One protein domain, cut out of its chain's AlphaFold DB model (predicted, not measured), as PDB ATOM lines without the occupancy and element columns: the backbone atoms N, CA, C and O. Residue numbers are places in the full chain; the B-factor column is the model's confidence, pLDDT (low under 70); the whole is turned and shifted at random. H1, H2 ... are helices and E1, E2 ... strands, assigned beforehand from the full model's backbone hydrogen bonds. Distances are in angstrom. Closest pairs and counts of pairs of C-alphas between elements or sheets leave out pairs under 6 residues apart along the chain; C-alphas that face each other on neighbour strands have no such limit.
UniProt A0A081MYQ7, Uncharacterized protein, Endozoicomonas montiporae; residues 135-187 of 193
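AT A GLANCE: This is residues 135 to 187 of the 193 residues of an uncharacterized protein of Endozoicomonas montiporae (UniProt A0A081MYQ7). A strand hairpin, E1 and E2, has helix H1 packed along E1, while a shorter helix, H2, sits past the hairpin's other end from its turn. The 53 printed residues hold H1, E1, E2 and H2 in that order; the sheet E1 - E2 is antiparallel and the class is mixed. The whole is loose, radius of gyration of the C-alphas 12.5 A, and elongated, spanning 35 by 20 by 19 A.

HOW THE PARTS SIT: H1, residues 135 to 151, touches E1, residues 154 to 159, closest at the C-alphas of Phe 148 and Asn 154, 5.5 A. E1 forms an antiparallel hairpin with E2, residues 167 to 172, at 162 degrees; N 168 and O 158 are 2.7 A apart. E2 and H2, residues 176 to 185, are near each other, with 5 pairs of C-alphas within 10 A. H1 is apart from E2 and H2, as E1 is from H2. Every O i to N i+4 pair is within hydrogen-bond range in H1, 5 of 6 in H2.

IN THESE COORDINATES: H1 measures 24.1 A from C-alpha 135 at (203.365, 187.685, 273.120); E1 and E2 measure 16.3 A each; H2 measures 14.1 A, ending at C-alpha 185 (218.280, 181.916, 246.874).

THE WHOLE: The C-alphas farthest apart, of Asp 162 and Ala 177, are 35.6 A apart. The printed part has no cut and no long link. Residues 161, 162 and 164 have pLDDT under 70.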
ATOM      1  N   GLN A 135     203.621 188.963 273.766       74.38
ATOM      2  CA  GLN A 135     203.365 187.685 273.120       74.38
ATOM      3  C   GLN A 135     203.513 187.806 271.597       74.38
ATOM      4  O   GLN A 135     204.155 186.949 270.994       74.38
ATOM      5  N   THR A 136     203.033 188.892 270.999       74.06
ATOM      6  CA  THR A 136     203.212 189.230 269.585       74.06
ATOM      7  C   THR A 136     204.681 189.517 269.255       74.06
ATOM      8  O   THR A 136     205.208 188.969 268.289       74.06
ATOM      9  N   GLU A 137     205.397 190.281 270.086       76.25
ATOM     10  CA  GLU A 137     206.845 190.500 269.914       76.25
ATOM     11  C   GLU A 137     207.628 189.174 269.963       76.25
ATOM     12  O   GLU A 137     208.430 188.873 269.076       76.25
ATOM     13  N   ARG A 138     207.333 188.318 270.952       80.75
ATOM     14  CA  ARG A 138     207.930 186.977 271.055       80.75
ATOM     15  C   ARG A 138     207.599 186.091 269.862       80.75
ATOM     16  O   ARG A 138     208.460 185.330 269.431       80.75
ATOM     17  N   PHE A 139     206.377 186.170 269.343       85.12
ATOM     18  CA  PHE A 139     205.965 185.408 268.171       85.12
ATOM     19  C   PHE A 139     206.817 185.768 266.948       85.12
ATOM     20  O   PHE A 139     207.375 184.872 266.316       85.12
ATOM     21  N   TYR A 140     206.983 187.059 266.648       84.00
ATOM     22  CA  TYR A 140     207.790 187.492 265.503       84.00
ATOM     23  C   TYR A 140     209.287 187.221 265.687       84.00
ATOM     24  O   TYR A 140     209.966 186.890 264.711       84.00
ATOM     25  N   GLN A 141     209.795 187.256 266.923       82.31
ATOM     26  CA  GLN A 141     211.159 186.815 267.219       82.31
ATOM     27  C   GLN A 141     211.339 185.315 266.948       82.31
ATOM     28  O   GLN A 141     212.240 184.926 266.213       82.31
ATOM     29  N   GLN A 142     210.442 184.466 267.460       87.25
ATOM     30  CA  GLN A 142     210.483 183.020 267.201       87.25
ATOM     31  C   GLN A 142     210.342 182.694 265.714       87.25
ATOM     32  O   GLN A 142     210.922 181.726 265.225       87.25
ATOM     33  N   LEU A 143     209.544 183.478 264.990       87.50
ATOM     34  CA  LEU A 143     209.384 183.323 263.554       87.50
ATOM     35  C   LEU A 143     210.683 183.677 262.818       87.50
ATOM     36  O   LEU A 143     211.109 182.910 261.959       87.50
ATOM     37  N   SER A 144     211.339 184.772 263.205       84.94
ATOM     38  CA  SER A 144     212.655 185.175 262.688       84.94
ATOM     39  C   SER A 144     213.712 184.084 262.926       84.94
ATOM     40  O   SER A 144     214.419 183.697 261.995       84.94
ATOM     41  N   ASP A 145     213.739 183.488 264.122       85.12
ATOM     42  CA  ASP A 145     214.650 182.383 264.450       85.12
ATOM     43  C   ASP A 145     214.374 181.137 263.588       85.12
ATOM     44  O   ASP A 145     215.303 180.486 263.108       85.12
ATOM     45  N   LYS A 146     213.098 180.807 263.336       88.38
ATOM     46  CA  LYS A 146     212.720 179.703 262.434       88.38
ATOM     47  C   LYS A 146     213.164 179.959 260.999       88.38
ATOM     48  O   LYS A 146     213.660 179.037 260.355       88.38
ATOM     49  N   PHE A 147     213.007 181.186 260.503       84.19
ATOM     50  CA  PHE A 147     213.498 181.572 259.181       84.19
ATOM     51  C   PHE A 147     215.015 181.422 259.088       84.19
ATOM     52  O   PHE A 147     215.500 180.832 258.124       84.19
ATOM     53  N   PHE A 148     215.752 181.865 260.106       82.50
ATOM     54  CA  PHE A 148     217.201 181.692 260.163       82.50
ATOM     55  C   PHE A 148     217.601 180.211 260.174       82.50
ATOM     56  O   PHE A 148     218.447 179.803 259.385       82.50
ATOM     57  N   MET A 149     216.947 179.375 260.984       82.62
ATOM     58  CA  MET A 149     217.222 177.932 261.019       82.62
ATOM     59  C   MET A 149     216.911 177.232 259.687       82.62
ATOM     60  O   MET A 149     217.614 176.299 259.310       82.62
ATOM     61  N   ALA A 150     215.866 177.665 258.975       84.00
ATOM     62  CA  ALA A 150     215.447 177.048 257.717       84.00
ATOM     63  C   ALA A 150     216.269 177.514 256.505       84.00
ATOM     64  O   ALA A 150     216.507 176.734 255.588       84.00
ATOM     65  N   THR A 151     216.673 178.785 256.480       81.00
ATOM     66  CA  THR A 151     217.268 179.419 255.289       81.00
ATOM     67  C   THR A 151     218.738 179.793 255.467       81.00
ATOM     68  O   THR A 151     219.432 180.044 254.484       81.00
ATOM     69  N   GLY A 152     219.224 179.843 256.710       78.62
ATOM     70  CA  GLY A 152     220.514 180.428 257.074       78.62
ATOM     71  C   GLY A 152     220.542 181.959 257.008       78.62
ATOM     72  O   GLY A 152     221.577 182.549 257.299       78.62
ATOM     73  N   LEU A 153     219.434 182.610 256.631       80.56
ATOM     74  CA  LEU A 153     219.369 184.054 256.413       80.56
ATOM     75  C   LEU A 153     218.908 184.789 257.668       80.56
ATOM     76  O   LEU A 153     217.931 184.404 258.314       80.56
ATOM     77  N   ASN A 154     219.590 185.885 257.998       82.50
ATOM     78  CA  ASN A 154     219.209 186.741 259.114       82.50
ATOM     79  C   ASN A 154     218.030 187.641 258.712       82.50
ATOM     80  O   ASN A 154     218.210 188.743 258.184       82.50
ATOM     81  N   ILE A 155     216.822 187.123 258.933       84.75
ATOM     82  CA  ILE A 155     215.554 187.779 258.620       84.75
ATOM     83  C   ILE A 155     214.976 188.383 259.897       84.75
ATOM     84  O   ILE A 155     214.770 187.681 260.880       84.75
ATOM     85  N   THR A 156     214.670 189.676 259.872       84.50
ATOM     86  CA  THR A 156     213.919 190.365 260.929       84.50
ATOM     87  C   THR A 156     212.527 190.709 260.420       84.50
ATOM     88  O   THR A 156     212.393 191.395 259.407       84.50
ATOM     89  N   ILE A 157     211.490 190.272 261.133       84.00
ATOM     90  CA  ILE A 157     210.097 190.603 260.812       84.00
ATOM     91  C   ILE A 157     209.614 191.687 261.771       84.00
ATOM     92  O   ILE A 157     209.547 191.474 262.981       84.00
ATOM     93  N   VAL A 158     209.268 192.848 261.221       81.94
ATOM     94  CA  VAL A 158     208.768 194.007 261.963       81.94
ATOM     95  C   VAL A 158     207.327 194.253 261.527       81.94
ATOM     96  O   VAL A 158     207.114 194.793 260.443       81.94
ATOM     97  N   PRO A 159     206.313 193.842 262.300       78.81
ATOM     98  CA  PRO A 159     204.931 194.126 261.938       78.81
ATOM     99  C   PRO A 159     204.665 195.634 261.973       78.81
ATOM    100  O   PRO A 159     205.289 196.387 262.724       78.81
ATOM    101  N   ASP A 160     203.730 196.077 261.139       76.50
ATOM    102  CA  ASP A 160     203.288 197.459 261.122       76.50
ATOM    103  C   ASP A 160     202.379 197.697 262.331       76.50
ATOM    104  O   ASP A 160     201.398 196.990 262.571       76.50
ATOM    105  N   ASN A 161     202.726 198.705 263.123       66.69
ATOM    106  CA  ASN A 161     201.993 198.990 264.342       66.69
ATOM    107  C   ASN A 161     200.606 199.605 264.071       66.69
ATOM    108  O   ASN A 161     199.764 199.627 264.969       66.69
ATOM    109  N   ASP A 162     200.382 200.216 262.904       64.75
ATOM    110  CA  ASP A 162     199.141 200.872 262.461       64.75
ATOM    111  C   ASP A 162     198.234 199.929 261.666       64.75
ATOM    112  O   ASP A 162     197.011 200.054 261.730       64.75
ATOM    113  N   ASN A 163     198.811 198.955 260.961       71.62
ATOM    114  CA  ASN A 163     198.070 198.020 260.128       71.62
ATOM    115  C   ASN A 163     198.425 196.564 260.456       71.62
ATOM    116  O   ASN A 163     199.490 196.068 260.110       71.62
ATOM    117  N   LYS A 164     197.459 195.836 261.031       68.50
ATOM    118  CA  LYS A 164     197.588 194.421 261.436       68.50
ATOM    119  C   LYS A 164     197.904 193.459 260.282       68.50
ATOM    120  O   LYS A 164     198.270 192.314 260.527       68.50
ATOM    121  N   HIS A 165     197.710 193.903 259.044       74.19
ATOM    122  CA  HIS A 165     197.981 193.141 257.827       74.19
ATOM    123  C   HIS A 165     199.230 193.628 257.087       74.19
ATOM    124  O   HIS A 165     199.525 193.122 256.007       74.19
ATOM    125  N   ALA A 166     199.951 194.604 257.639       78.31
ATOM    126  CA  ALA A 166     201.184 195.111 257.066       78.31
ATOM    127  C   ALA A 166     202.367 194.859 258.004       78.31
ATOM    128  O   ALA A 166     202.231 194.585 259.196       78.31
ATOM    129  N   GLY A 167     203.554 194.928 257.426       83.25
ATOM    130  CA  GLY A 167     204.807 194.740 258.122       83.25
ATOM    131  C   GLY A 167     205.961 194.832 257.145       83.25
ATOM    132  O   GLY A 167     205.776 194.922 255.932       83.25
ATOM    133  N   GLN A 168     207.160 194.818 257.696       83.94
ATOM    134  CA  GLN A 168     208.405 194.839 256.961       83.94
ATOM    135  C   GLN A 168     209.183 193.570 257.275       83.94
ATOM    136  O   GLN A 168     209.251 193.124 258.421       83.94
ATOM    137  N   VAL A 169     209.782 192.999 256.240       85.75
ATOM    138  CA  VAL A 169     210.751 191.915 256.361       85.75
ATOM    139  C   VAL A 169     212.094 192.501 255.957       85.75
ATOM    140  O   VAL A 169     212.246 192.990 254.841       85.75
ATOM    141  N   MET A 170     213.052 192.498 256.877       85.75
ATOM    142  CA  MET A 170     214.402 192.998 256.632       85.75
ATOM    143  C   MET A 170     215.375 191.828 256.577       85.75
ATOM    144  O   MET A 170     215.441 191.033 257.514       85.75
ATOM    145  N   LEU A 171     216.157 191.758 255.506       85.81
ATOM    146  CA  LEU A 171     217.278 190.833 255.359       85.81
ATOM    147  C   LEU A 171     218.570 191.591 255.652       85.81
ATOM    148  O   LEU A 171     218.822 192.638 255.056       85.81
ATOM    149  N   ARG A 172     219.385 191.077 256.576       83.50
ATOM    150  CA  ARG A 172     220.713 191.632 256.853       83.50
ATOM    151  C   ARG A 172     221.789 190.681 256.345       83.50
ATOM    152  O   ARG A 172     221.790 189.514 256.720       83.50
ATOM    153  N   TYR A 173     222.727 191.222 255.580       85.81
ATOM    154  CA  TYR A 173     223.958 190.560 255.155       85.81
ATOM    155  C   TYR A 173     225.173 191.296 255.732       85.81
ATOM    156  O   TYR A 173     225.101 192.492 256.033       85.81
ATOM    157  N   LYS A 174     226.274 190.576 255.939       83.38
ATOM    158  CA  LYS A 174     227.523 191.110 256.504       83.38
ATOM    159  C   LYS A 174     228.525 191.545 255.433       83.38
ATOM    160  O   LYS A 174     229.346 192.420 255.692       83.38
ATOM    161  N   ASP A 175     228.470 190.920 254.263       84.31
ATOM    162  CA  ASP A 175     229.383 191.117 253.142       84.31
ATOM    163  C   ASP A 175     228.668 190.852 251.806       84.31
ATOM    164  O   ASP A 175     227.521 190.400 251.778       84.31
ATOM    165  N   LEU A 176     229.336 191.184 250.699       86.31
ATOM    166  CA  LEU A 176     228.773 191.028 249.355       86.31
ATOM    167  C   LEU A 176     228.547 189.559 248.978       86.31
ATOM    168  O   LEU A 176     227.558 189.256 248.330       86.31
ATOM    169  N   ALA A 177     229.383 188.636 249.458       84.38
ATOM    170  CA  ALA A 177     229.203 187.212 249.179       84.38
ATOM    171  C   ALA A 177     227.908 186.665 249.808       84.38
ATOM    172  O   ALA A 177     227.224 185.827 249.224       84.38
ATOM    173  N   GLU A 178     227.549 187.141 251.002       83.00
ATOM    174  CA  GLU A 178     226.276 186.811 251.639       83.00
ATOM    175  C   GLU A 178     225.087 187.461 250.919       83.00
ATOM    176  O   GLU A 178     224.022 186.849 250.855       83.00
ATOM    177  N   PHE A 179     225.262 188.652 250.340       87.50
ATOM    178  CA  PHE A 179     224.246 189.283 249.494       87.50
ATOM    179  C   PHE A 179     223.997 188.494 248.202       87.50
ATOM    180  O   PHE A 179     222.843 188.186 247.909       87.50
ATOM    181  N   ASP A 180     225.051 188.087 247.493       85.81
ATOM    182  CA  ASP A 180     224.941 187.261 246.283       85.81
ATOM    183  C   ASP A 180     224.241 185.935 246.605       85.81
ATOM    184  O   ASP A 180     223.273 185.544 245.958       85.81
ATOM    185  N   ALA A 181     224.619 185.300 247.719       82.88
ATOM    186  CA  ALA A 181     223.970 184.081 248.187       82.88
ATOM    187  C   ALA A 181     222.500 184.285 248.617       82.88
ATOM    188  O   ALA A 181     221.744 183.311 248.704       82.88
ATOM    189  N   ILE A 182     222.080 185.509 248.959       86.44
ATOM    190  CA  ILE A 182     220.668 185.853 249.174       86.44
ATOM    191  C   ILE A 182     219.965 186.004 247.823       86.44
ATOM    192  O   ILE A 182     218.894 185.424 247.653       86.44
ATOM    193  N   ALA A 183     220.556 186.734 246.877       86.94
ATOM    194  CA  ALA A 183     220.001 186.940 245.542       86.94
ATOM    195  C   ALA A 183     219.797 185.610 244.799       86.94
ATOM    196  O   ALA A 183     218.686 185.341 244.339       86.94
ATOM    197  N   ASP A 184     220.793 184.721 244.827       84.44
ATOM    198  CA  ASP A 184     220.719 183.370 244.258       84.44
ATOM    199  C   ASP A 184     219.554 182.566 244.849       84.44
ATOM    200  O   ASP A 184     218.776 181.933 244.135       84.44
ATOM    201  N   ARG A 185     219.381 182.611 246.179       81.12
ATOM    202  CA  ARG A 185     218.280 181.916 246.874       81.12
ATOM    203  C   ARG A 185     216.911 182.506 246.556       81.12
ATOM    204  O   ARG A 185     215.914 181.790 246.632       81.12
ATOM    205  N   LEU A 186     216.858 183.796 246.239       84.69
ATOM    206  CA  LEU A 186     215.651 184.485 245.787       84.69
ATOM    207  C   LEU A 186     215.445 184.366 244.270       84.69
ATOM    208  O   LEU A 186     214.455 184.889 243.762       84.69
ATOM    209  N   ASN A 187     216.330 183.645 243.570       86.75
ATOM    210  CA  ASN A 187     216.326 183.479 242.122       86.75
ATOM    211  C   ASN A 187     216.345 184.830 241.382       86.75
ATOM    212  O   ASN A 187     215.617 185.030 240.407       86.75
TER     213      ASN A 187